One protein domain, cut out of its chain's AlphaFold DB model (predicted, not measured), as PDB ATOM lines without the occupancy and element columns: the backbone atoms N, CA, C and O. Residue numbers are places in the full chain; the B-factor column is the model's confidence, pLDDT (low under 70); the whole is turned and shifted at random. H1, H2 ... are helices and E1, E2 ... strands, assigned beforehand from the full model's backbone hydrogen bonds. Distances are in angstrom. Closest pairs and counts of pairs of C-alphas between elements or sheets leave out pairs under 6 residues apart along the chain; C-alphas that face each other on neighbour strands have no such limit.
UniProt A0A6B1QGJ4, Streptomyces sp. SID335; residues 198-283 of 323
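What this domain is: This is residues 198 to 283 of the 323 residues of a protein of Streptomyces sp. SID335 (UniProt A0A6B1QGJ4). Two long helices, H2 and H3, form a helical hairpin, with the short helix H1 by the last residues of H3. Toward the other end of H3 lie a loop, residues 198 to 212, and the short strand E1. The 86 printed residues include one named strand and three named helices, in the order E1, H1, H2, H3, mostly helix. The whole is only just compact, close to loose, with a radius of gyration of the C-alphas of 14.2 A, and only just flat, spanning 39 by 35 by 19 A.

How they stand to each other: H2, residues 238 to 256, touches H3, residues 264 to 279, with residues 241 to 248 alone; the closest C-alphas, of Val 241 and Ala 274, are 5.7 A apart. This hairpin runs opposite ways at a shallow tilt of 26 degrees. H1, residues 228 to 232, only just touches H3, at residues 278 to 279 alone, with 3 pairs of C-alphas within 8 A; the closest, of Tyr 230 and Val 278, are 5.5 A apart. E1, residues 213 to 217, pairs with no named strand and is apart from H1, H2 and H3. Every O i to N i+4 pair is within hydrogen-bond range in H2 and H3; H1 has 0 of 1, but 2 of 2 O i to N i+3 pairs.

Where its parts are: H2 is 26.4 A long, H3 21.4 A, E1 7.9 A and H1 7.8 A. C-alpha 213 begins E1 at (102.745, 110.471, 150.247); C-alpha 279 ends H3 at (117.324, 96.107, 140.438).

The domain as a whole: The C-alphas farthest apart, of Tyr 209 and Pro 235, are 40.5 A apart. The printed part has no cut and no long link. Residues 201 to 205 have pLDDT under 70.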
ATOM      1  N   VAL A 198     105.780 111.619 144.755       85.31
ATOM      2  CA  VAL A 198     104.769 112.161 143.848       85.31
ATOM      3  C   VAL A 198     103.971 111.033 143.199       85.31
ATOM      4  O   VAL A 198     104.270 109.850 143.381       85.31
ATOM      5  N   GLU A 199     102.910 111.382 142.482       77.81
ATOM      6  CA  GLU A 199     102.083 110.405 141.777       77.81
ATOM      7  C   GLU A 199     102.907 109.655 140.697       77.81
ATOM      8  O   GLU A 199     103.678 110.288 139.957       77.81
ATOM      9  N   PRO A 200     102.805 108.314 140.620       71.00
ATOM     10  CA  PRO A 200     103.318 107.524 139.509       71.00
ATOM     11  C   PRO A 200     102.581 107.860 138.210       71.00
ATOM     12  O   PRO A 200     101.377 108.097 138.216       71.00
ATOM     13  N   GLY A 201     103.302 107.840 137.089       67.81
ATOM     14  CA  GLY A 201     102.769 108.229 135.780       67.81
ATOM     15  C   GLY A 201     103.091 109.680 135.396       67.81
ATOM     16  O   GLY A 201     103.927 110.311 136.060       67.81
ATOM     17  N   PRO A 202     102.475 110.189 134.307       64.94
ATOM     18  CA  PRO A 202     102.701 111.545 133.815       64.94
ATOM     19  C   PRO A 202     102.350 112.561 134.900       64.94
ATOM     20  O   PRO A 202     101.279 112.475 135.491       64.94
ATOM     21  N   LEU A 203     103.238 113.521 135.161       61.53
ATOM     22  CA  LEU A 203     103.012 114.575 136.153       61.53
ATOM     23  C   LEU A 203     102.240 115.763 135.540       61.53
ATOM     24  O   LEU A 203     102.870 116.598 134.888       61.53
ATOM     25  N   PRO A 204     100.922 115.935 135.768       57.31
ATOM     26  CA  PRO A 204     100.237 117.171 135.382       57.31
ATOM     27  C   PRO A 204     100.672 118.370 136.247       57.31
ATOM     28  O   PRO A 204     100.594 119.507 135.792       57.31
ATOM     29  N   ASP A 205     101.154 118.126 137.474       67.56
ATOM     30  CA  ASP A 205     101.665 119.149 138.392       67.56
ATOM     31  C   ASP A 205     102.954 118.664 139.089       67.56
ATOM     32  O   ASP A 205     102.905 117.731 139.893       67.56
ATOM     33  N   PRO A 206     104.120 119.276 138.815       71.75
ATOM     34  CA  PRO A 206     105.385 118.891 139.431       71.75
ATOM     35  C   PRO A 206     105.624 119.535 140.812       71.75
ATOM     36  O   PRO A 206     106.766 119.564 141.281       71.75
ATOM     37  N   SER A 207     104.601 120.118 141.448       84.50
ATOM     38  CA  SER A 207     104.739 120.803 142.734       84.50
ATOM     39  C   SER A 207     105.107 119.838 143.874       84.50
ATOM     40  O   SER A 207     104.338 118.924 144.182       84.50
ATOM     41  N   PRO A 208     106.207 120.088 144.618       83.75
ATOM     42  CA  PRO A 208     106.594 119.266 145.771       83.75
ATOM     43  C   PRO A 208     105.608 119.374 146.953       83.75
ATOM     44  O   PRO A 208     105.723 118.640 147.933       83.75
ATOM     45  N   TYR A 209     104.629 120.283 146.877       87.75
ATOM     46  CA  TYR A 209     103.600 120.497 147.899       87.75
ATOM     47  C   TYR A 209     102.290 119.748 147.621       87.75
ATOM     48  O   TYR A 209     101.343 119.872 148.399       87.75
ATOM     49  N   ARG A 210     102.230 118.948 146.547       86.31
ATOM     50  CA  ARG A 210     101.113 118.035 146.251       86.31
ATOM     51  C   ARG A 210     101.587 116.577 146.140       86.31
ATOM     52  O   ARG A 210     101.419 115.957 145.094       86.31
ATOM     53  N   PRO A 211     102.212 116.021 147.194       89.69
ATOM     54  CA  PRO A 211     102.723 114.658 147.145       89.69
ATOM     55  C   PRO A 211     101.607 113.612 147.226       89.69
ATOM     56  O   PRO A 211     100.582 113.834 147.870       89.69
ATOM     57  N   SER A 212     101.867 112.431 146.663       88.31
ATOM     58  CA  SER A 212     101.047 111.230 146.879       88.31
ATOM     59  C   SER A 212     101.239 110.677 148.296       88.31
ATOM     60  O   SER A 212     100.305 110.155 148.902       88.31
ATOM     61  N   SER A 213     102.438 110.846 148.868       90.94
ATOM     62  CA  SER A 213     102.745 110.471 150.247       90.94
ATOM     63  C   SER A 213     103.742 111.427 150.892       90.94
ATOM     64  O   SER A 213     104.822 111.661 150.367       90.94
ATOM     65  N   ARG A 214     103.422 111.916 152.100       94.00
ATOM     66  CA  ARG A 214     104.375 112.663 152.947       94.00
ATOM     67  C   ARG A 214     105.332 111.757 153.734       94.00
ATOM     68  O   ARG A 214     106.237 112.266 154.388       94.00
ATOM     69  N   ARG A 215     105.122 110.435 153.700       95.00
ATOM     70  CA  ARG A 215     105.936 109.443 154.422       95.00
ATOM     71  C   ARG A 215     107.105 108.931 153.582       95.00
ATOM     72  O   ARG A 215     108.204 108.792 154.105       95.00
ATOM     73  N   PHE A 216     106.868 108.634 152.305       94.69
ATOM     74  CA  PHE A 216     107.879 108.063 151.412       94.69
ATOM     75  C   PHE A 216     108.563 109.152 150.584       94.69
ATOM     76  O   PHE A 216     107.963 110.185 150.291       94.69
ATOM     77  N   ALA A 217     109.831 108.929 150.241       93.44
ATOM     78  CA  ALA A 217     110.632 109.864 149.455       93.44
ATOM     79  C   ALA A 217     110.448 109.640 147.945       93.44
ATOM     80  O   ALA A 217     110.217 108.508 147.519       93.44
ATOM     81  N   ASP A 218     110.591 110.697 147.141       92.25
ATOM     82  CA  ASP A 218     110.547 110.614 145.676       92.25
ATOM     83  C   ASP A 218     111.815 109.925 145.119       92.25
ATOM     84  O   ASP A 218     112.922 110.467 145.253       92.25
ATOM     85  N   PRO A 219     111.687 108.758 144.448       91.81
ATOM     86  CA  PRO A 219     112.813 108.069 143.819       91.81
ATOM     87  C   PRO A 219     113.525 108.900 142.743       91.81
ATOM     88  O   PRO A 219     114.665 108.593 142.391       91.81
ATOM     89  N   LEU A 220     112.899 109.963 142.226       92.19
ATOM     90  CA  LEU A 220     113.489 110.843 141.221       92.19
ATOM     91  C   LEU A 220     114.788 111.513 141.706       92.19
ATOM     92  O   LEU A 220     115.656 111.832 140.890       92.19
ATOM     93  N   HIS A 221     114.975 111.672 143.019       95.62
ATOM     94  CA  HIS A 221     116.206 112.216 143.600       95.62
ATOM     95  C   HIS A 221     117.316 111.175 143.806       95.62
ATOM     96  O   HIS A 221     118.405 111.531 144.252       95.62
ATOM     97  N   VAL A 222     117.110 109.902 143.457       96.81
ATOM     98  CA  VAL A 222     118.187 108.903 143.499       96.81
ATOM     99  C   VAL A 222     119.217 109.200 142.407       96.81
ATOM    100  O   VAL A 222     118.873 109.444 141.247       96.81
ATOM    101  N   ARG A 223     120.500 109.155 142.773       97.62
ATOM    102  CA  ARG A 223     121.616 109.103 141.826       97.62
ATOM    103  C   ARG A 223     121.866 107.649 141.455       97.62
ATOM    104  O   ARG A 223     122.335 106.880 142.290       97.62
ATOM    105  N   VAL A 224     121.531 107.273 140.224       97.75
ATOM    106  CA  VAL A 224     121.552 105.868 139.785       97.75
ATOM    107  C   VAL A 224     122.951 105.267 139.924       97.75
ATOM    108  O   VAL A 224     123.098 104.173 140.457       97.75
ATOM    109  N   GLU A 225     123.985 106.013 139.537       97.25
ATOM    110  CA  GLU A 225     125.381 105.568 139.587       97.25
ATOM    111  C   GLU A 225     125.928 105.429 141.018       97.25
ATOM    112  O   GLU A 225     127.005 104.871 141.205       97.25
ATOM    113  N   ALA A 226     125.213 105.945 142.026       97.69
ATOM    114  CA  ALA A 226     125.580 105.812 143.436       97.69
ATOM    115  C   ALA A 226     124.941 104.583 144.107       97.69
ATOM    116  O   ALA A 226     125.276 104.268 145.249       97.69
ATOM    117  N   VAL A 227     124.027 103.881 143.427       97.88
ATOM    118  CA  VAL A 227     123.501 102.602 143.914       97.88
ATOM    119  C   VAL A 227     124.623 101.561 143.806       97.88
ATOM    120  O   VAL A 227     125.140 101.378 142.706       97.88
ATOM    121  N   PRO A 228     125.019 100.863 144.891       97.69
ATOM    122  CA  PRO A 228     126.172  99.954 144.862       97.69
ATOM    123  C   PRO A 228     126.101  98.901 143.753       97.69
ATOM    124  O   PRO A 228     127.102  98.591 143.110       97.69
ATOM    125  N   GLU A 229     124.897  98.395 143.496       98.19
ATOM    126  CA  GLU A 229     124.615  97.394 142.472       98.19
ATOM    127  C   GLU A 229     124.872  97.896 141.033       98.19
ATOM    128  O   GLU A 229     125.135  97.090 140.144       98.19
ATOM    129  N   TYR A 230     124.909  99.215 140.793       98.06
ATOM    130  CA  TYR A 230     125.231  99.801 139.484       98.06
ATOM    131  C   TYR A 230     126.617  99.379 138.970       98.06
ATOM    132  O   TYR A 230     126.808  99.156 137.774       98.06
ATOM    133  N   ALA A 231     127.598  99.229 139.867       97.12
ATOM    134  CA  ALA A 231     128.947  98.803 139.495       97.12
ATOM    135  C   ALA A 231     129.005  97.347 138.995       97.12
ATOM    136  O   ALA A 231     129.957  96.982 138.308       97.12
ATOM    137  N   TYR A 232     127.984  96.544 139.311       97.12
ATOM    138  CA  TYR A 232     127.898  95.112 139.018       97.12
ATOM    139  C   TYR A 232     126.850  94.789 137.946       97.12
ATOM    140  O   TYR A 232     126.422  93.643 137.830       97.12
ATOM    141  N   LEU A 233     126.430  95.793 137.165       97.56
ATOM    142  CA  LEU A 233     125.567  95.586 136.004       97.56
ATOM    143  C   LEU A 233     126.140  94.505 135.083       97.56
ATOM    144  O   LEU A 233     127.335  94.510 134.775       97.56
ATOM    145  N   ASP A 234     125.257  93.627 134.604       93.62
ATOM    146  CA  ASP A 234     125.598  92.606 133.616       93.62
ATOM    147  C   ASP A 234     126.267  93.265 132.390       93.62
ATOM    148  O   ASP A 234     125.756  94.280 131.890       93.62
ATOM    149  N   PRO A 235     127.384  92.718 131.873       95.25
ATOM    150  CA  PRO A 235     128.021  93.209 130.654       95.25
ATOM    151  C   PRO A 235     127.066  93.392 129.462       95.25
ATOM    152  O   PRO A 235     127.278  94.295 128.656       95.25
ATOM    153  N   ALA A 236     126.005  92.589 129.355       95.00
ATOM    154  CA  ALA A 236     124.979  92.713 128.322       95.00
ATOM    155  C   ALA A 236     124.029  93.903 128.557       95.00
ATOM    156  O   ALA A 236     123.578  94.533 127.599       95.00
ATOM    157  N   ALA A 237     123.737  94.246 129.816       93.50
ATOM    158  CA  ALA A 237     122.875  95.375 130.177       93.50
ATOM    159  C   ALA A 237     123.633  96.717 130.197       93.50
ATOM    160  O   ALA A 237     123.038  97.780 129.987       93.50
ATOM    161  N   ARG A 238     124.951  96.680 130.429       97.25
ATOM    162  CA  ARG A 238     125.792  97.868 130.614       97.25
ATOM    163  C   ARG A 238     125.722  98.881 129.453       97.25
ATOM    164  O   ARG A 238     125.470 100.048 129.750       97.25
ATOM    165  N   PRO A 239     125.825  98.495 128.163       98.06
ATOM    166  CA  PRO A 239     125.749  99.454 127.055       98.06
ATOM    167  C   PRO A 239     124.421 100.214 126.998       98.06
ATOM    168  O   PRO A 239     124.392 101.405 126.682       98.06
ATOM    169  N   ALA A 240     123.312  99.545 127.330       97.44
ATOM    170  CA  ALA A 240     121.998 100.176 127.356       97.44
ATOM    171  C   ALA A 240     121.918 101.234 128.465       97.44
ATOM    172  O   ALA A 240     121.449 102.347 128.219       97.44
ATOM    173  N   VAL A 241     122.417 100.918 129.665       97.75
ATOM    174  CA  VAL A 241     122.447 101.856 130.796       97.75
ATOM    175  C   VAL A 241     123.389 103.030 130.530       97.75
ATOM    176  O   VAL A 241     123.011 104.174 130.781       97.75
ATOM    177  N   ASP A 242     124.566 102.791 129.954       98.00
ATOM    178  CA  ASP A 242     125.503 103.857 129.576       98.00
ATOM    179  C   ASP A 242     124.875 104.811 128.537       98.00
ATOM    180  O   ASP A 242     125.039 106.031 128.618       98.00
ATOM    181  N   GLY A 243     124.064 104.284 127.611       98.44
ATOM    182  CA  GLY A 243     123.265 105.094 126.687       98.44
ATOM    183  C   GLY A 243     122.233 105.990 127.389       98.44
ATOM    184  O   GLY A 243     122.048 107.148 126.991       98.44
ATOM    185  N   LEU A 244     121.593 105.496 128.457       98.44
ATOM    186  CA  LEU A 244     120.679 106.289 129.292       98.44
ATOM    187  C   LEU A 244     121.425 107.400 130.037       98.44
ATOM    188  O   LEU A 244     120.970 108.544 130.013       98.44
ATOM    189  N   VAL A 245     122.590 107.094 130.620       97.94
ATOM    190  CA  VAL A 245     123.463 108.087 131.273       97.94
ATOM    191  C   VAL A 245     123.848 109.178 130.281       97.94
ATOM    192  O   VAL A 245     123.698 110.362 130.576       97.94
ATOM    193  N   ALA A 246     124.286 108.812 129.074       98.19
ATOM    194  CA  ALA A 246     124.666 109.780 128.050       98.19
ATOM    195  C   ALA A 246     123.491 110.688 127.645       98.19
ATOM    196  O   ALA A 246     123.678 111.888 127.443       98.19
ATOM    197  N   ARG A 247     122.267 110.147 127.549       98.38
ATOM    198  CA  ARG A 247     121.062 110.955 127.293       98.38
ATOM    199  C   ARG A 247     120.741 111.881 128.465       98.38
ATOM    200  O   ARG A 247     120.426 113.042 128.229       98.38
ATOM    201  N   ALA A 248     120.890 111.407 129.699       97.81
ATOM    202  CA  ALA A 248     120.692 112.219 130.893       97.81
ATOM    203  C   ALA A 248     121.721 113.357 131.004       97.81
ATOM    204  O   ALA A 248     121.366 114.458 131.411       97.81
ATOM    205  N   ARG A 249     122.975 113.124 130.589       97.50
ATOM    206  CA  ARG A 249     124.013 114.165 130.514       97.50
ATOM    207  C   ARG A 249     123.680 115.237 129.486       97.50
ATOM    208  O   ARG A 249     123.798 116.405 129.810       97.50
ATOM    209  N   ARG A 250     123.161 114.862 128.314       97.88
ATOM    210  CA  ARG A 250     122.696 115.854 127.330       97.88
ATOM    211  C   ARG A 250     121.571 116.732 127.881       97.88
ATOM    212  O   ARG A 250     121.631 117.936 127.700       97.88
ATOM    213  N   LEU A 251     120.593 116.149 128.585       97.12
ATOM    214  CA  LEU A 251     119.555 116.931 129.278       97.12
ATOM    215  C   LEU A 251     120.149 117.841 130.362       97.12
ATOM    216  O   LEU A 251     119.678 118.946 130.583       97.12
ATOM    217  N   ASN A 252     121.178 117.371 131.060       97.94
ATOM    218  CA  ASN A 252     121.869 118.160 132.070       97.94
ATOM    219  C   ASN A 252     122.588 119.368 131.474       97.94
ATOM    220  O   ASN A 252     122.478 120.466 132.010       97.94
ATOM    221  N   ASP A 253     123.295 119.168 130.364       98.06
ATOM    222  CA  ASP A 253     124.046 120.223 129.693       98.06
ATOM    223  C   ASP A 253     123.107 121.337 129.213       98.06
ATOM    224  O   ASP A 253     123.390 122.505 129.472       98.06
ATOM    225  N   THR A 254     121.942 120.984 128.652       97.50
ATOM    226  CA  THR A 254     120.940 121.969 128.213       97.50
ATOM    227  C   THR A 254     120.280 122.731 129.367       97.50
ATOM    228  O   THR A 254     119.705 123.799 129.170       97.50
ATOM    229  N   VAL A 255     120.280 122.187 130.586       97.12
ATOM    230  CA  VAL A 255     119.803 122.916 131.776       97.12
ATOM    231  C   VAL A 255     120.913 123.816 132.324       97.12
ATOM    232  O   VAL A 255     120.655 124.962 132.686       97.12
ATOM    233  N   LEU A 256     122.154 123.322 132.366       96.62
ATOM    234  CA  LEU A 256     123.311 124.059 132.879       96.62
ATOM    235  C   LEU A 256     123.699 125.258 132.003       96.62
ATOM    236  O   LEU A 256     124.158 126.265 132.541       96.62
ATOM    237  N   ASP A 257     123.528 125.165 130.683       96.12
ATOM    238  CA  ASP A 257     123.771 126.277 129.754       96.12
ATOM    239  C   ASP A 257     122.577 127.243 129.620       96.12
ATOM    240  O   ASP A 257     122.692 128.287 128.975       96.12
ATOM    241  N   GLY A 258     121.446 126.925 130.263       93.94
ATOM    242  CA  GLY A 258     120.231 127.736 130.265       93.94
ATOM    243  C   GLY A 258     119.374 127.626 129.000       93.94
ATOM    244  O   GLY A 258     118.414 128.383 128.863       93.94
ATOM    245  N   SER A 259     119.678 126.706 128.080       95.38
ATOM    246  CA  SER A 259     118.894 126.497 126.853       95.38
ATOM    247  C   SER A 259     117.542 125.815 127.090       95.38
ATOM    248  O   SER A 259     116.646 125.913 126.250       95.38
ATOM    249  N   SER A 260     117.362 125.144 128.230       94.88
ATOM    250  CA  SER A 260     116.132 124.431 128.585       94.88
ATOM    251  C   SER A 260     115.813 124.501 130.078       94.88
ATOM    252  O   SER A 260     116.690 124.673 130.925       94.88
ATOM    253  N   LEU A 261     114.529 124.338 130.405       95.44
ATOM    254  CA  LEU A 261     114.078 124.089 131.773       95.44
ATOM    255  C   LEU A 261     114.217 122.599 132.121       95.44
ATOM    256  O   LEU A 261     114.323 121.749 131.241       95.44
ATOM    257  N   ILE A 262     114.160 122.277 133.417       94.56
ATOM    258  CA  ILE A 262     114.212 120.892 133.906       94.56
ATOM    259  C   ILE A 262     113.005 120.095 133.392       94.56
ATOM    260  O   ILE A 262     111.868 120.342 133.801       94.56
ATOM    261  N   ASP A 263     113.273 119.078 132.574       93.38
ATOM    262  CA  ASP A 263     112.284 118.104 132.109       93.38
ATOM    263  C   ASP A 263     112.214 116.904 133.068       93.38
ATOM    264  O   ASP A 263     112.934 115.912 132.932       93.38
ATOM    265  N   ARG A 264     111.343 116.996 134.079       91.12
ATOM    266  CA  ARG A 264     111.197 115.947 135.104       91.12
ATOM    267  C   ARG A 264     110.678 114.623 134.543       91.12
ATOM    268  O   ARG A 264     111.009 113.581 135.106       91.12
ATOM    269  N   GLU A 265     109.890 114.654 133.472       90.25
ATOM    270  CA  GLU A 265     109.325 113.444 132.869       90.25
ATOM    271  C   GLU A 265     110.411 112.678 132.111       90.25
ATOM    272  O   GLU A 265     110.606 111.484 132.341       90.25
ATOM    273  N   ALA A 266     111.219 113.376 131.306       93.62
ATOM    274  CA  ALA A 266     112.363 112.762 130.641       93.62
ATOM    275  C   ALA A 266     113.379 112.212 131.655       93.62
ATOM    276  O   ALA A 266     113.880 111.097 131.498       93.62
ATOM    277  N   VAL A 267     113.664 112.952 132.733       95.00
ATOM    278  CA  VAL A 267     114.551 112.470 133.803       95.00
ATOM    279  C   VAL A 267     113.985 111.220 134.477       95.00
ATOM    280  O   VAL A 267     114.726 110.261 134.709       95.00
ATOM    281  N   ARG A 268     112.679 111.199 134.762       92.50
ATOM    282  CA  ARG A 268     111.978 110.051 135.346       92.50
ATOM    283  C   ARG A 268     112.078 108.824 134.454       92.50
ATOM    284  O   ARG A 268     112.479 107.774 134.950       92.50
ATOM    285  N   GLU A 269     111.775 108.956 133.163       93.31
ATOM    286  CA  GLU A 269     111.857 107.855 132.197       93.31
ATOM    287  C   GLU A 269     113.262 107.232 132.204       93.31
ATOM    288  O   GLU A 269     113.423 106.016 132.352       93.31
ATOM    289  N   LEU A 270     114.298 108.072 132.109       97.19
ATOM    290  CA  LEU A 270     115.689 107.625 132.075       97.19
ATOM    291  C   LEU A 270     116.098 106.933 133.377       97.19
ATOM    292  O   LEU A 270     116.651 105.829 133.337       97.19
ATOM    293  N   LYS A 271     115.813 107.553 134.530       96.94
ATOM    294  CA  LYS A 271     116.171 106.993 135.837       96.94
ATOM    295  C   LYS A 271     115.426 105.695 136.116       96.94
ATOM    296  O   LYS A 271     116.056 104.744 136.558       96.94
ATOM    297  N   GLN A 272     114.127 105.610 135.823       94.44
ATOM    298  CA  GLN A 272     113.360 104.382 136.043       94.44
ATOM    299  C   GLN A 272     113.898 103.220 135.209       94.44
ATOM    300  O   GLN A 272     114.075 102.124 135.736       94.44
ATOM    301  N   ARG A 273     114.203 103.445 133.926       96.31
ATOM    302  CA  ARG A 273     114.780 102.403 133.064       96.31
ATOM    303  C   ARG A 273     116.129 101.915 133.589       96.31
ATOM    304  O   ARG A 273     116.363 100.711 133.634       96.31
ATOM    305  N   ALA A 274     116.989 102.833 134.028       97.88
ATOM    306  CA  ALA A 274     118.284 102.474 134.588       97.88
ATOM    307  C   ALA A 274     118.151 101.761 135.949       97.88
ATOM    308  O   ALA A 274     118.810 100.750 136.172       97.88
ATOM    309  N   LEU A 275     117.253 102.215 136.828       96.81
ATOM    310  CA  LEU A 275     116.987 101.576 138.121       96.81
ATOM    311  C   LEU A 275     116.380 100.177 137.975       96.81
ATOM    312  O   LEU A 275     116.700  99.313 138.786       96.81
ATOM    313  N   ARG A 276     115.556  99.918 136.948       96.06
ATOM    314  CA  ARG A 276     115.069  98.560 136.642       96.06
ATOM    315  C   ARG A 276     116.233  97.626 136.288       96.06
ATOM    316  O   ARG A 276     116.314  96.549 136.856       96.06
ATOM    317  N   ALA A 277     117.184  98.078 135.466       97.06
ATOM    318  CA  ALA A 277     118.386  97.294 135.168       97.06
ATOM    319  C   ALA A 277     119.265  97.061 136.413       97.06
ATOM    320  O   ALA A 277     119.780  95.965 136.609       97.06
ATOM    321  N   VAL A 278     119.415  98.069 137.280       97.75
ATOM    322  CA  VAL A 278     120.168  97.934 138.542       97.75
ATOM    323  C   VAL A 278     119.465  96.991 139.527       97.75
ATOM    324  O   VAL A 278     120.135  96.228 140.211       97.75
ATOM    325  N   ARG A 279     118.129  97.005 139.589       96.44
ATOM    326  CA  ARG A 279     117.324  96.107 140.438       96.44
ATOM    327  C   ARG A 279     117.550  94.630 140.112       96.44
ATOM    328  O   ARG A 279     117.452  93.807 141.018       96.44
ATOM    329  N   ASP A 280     117.807  94.304 138.850       96.25
ATOM    330  CA  ASP A 280     117.989  92.919 138.403       96.25
ATOM    331  C   ASP A 280     119.380  92.359 138.764       96.25
ATOM    332  O   ASP A 280     119.611  91.153 138.668       96.25
ATOM    333  N   VAL A 281     120.301  93.209 139.233       97.75
ATOM    334  CA  VAL A 281     121.598  92.785 139.766       97.75
ATOM    335  C   VAL A 281     121.397  92.098 141.127       97.75
ATOM    336  O   VAL A 281     120.808  92.692 142.034       97.75
ATOM    337  N   PRO A 282     121.914  90.869 141.326       97.00
ATOM    338  CA  PRO A 282     121.797  90.174 142.602       97.00
ATOM    339  C   PRO A 282     122.422  90.959 143.762       97.00
ATOM    340  O   PRO A 282     123.585  91.365 143.710       97.00
ATOM    341  N   LEU A 283     121.664  91.120 144.849       98.00
ATOM    342  CA  LEU A 283     122.171  91.724 146.079       98.00
ATOM    343  C   LEU A 283     123.184  90.797 146.758       98.00
ATOM    344  O   LEU A 283     122.970  89.590 146.872       98.00
TER     345      LEU A 283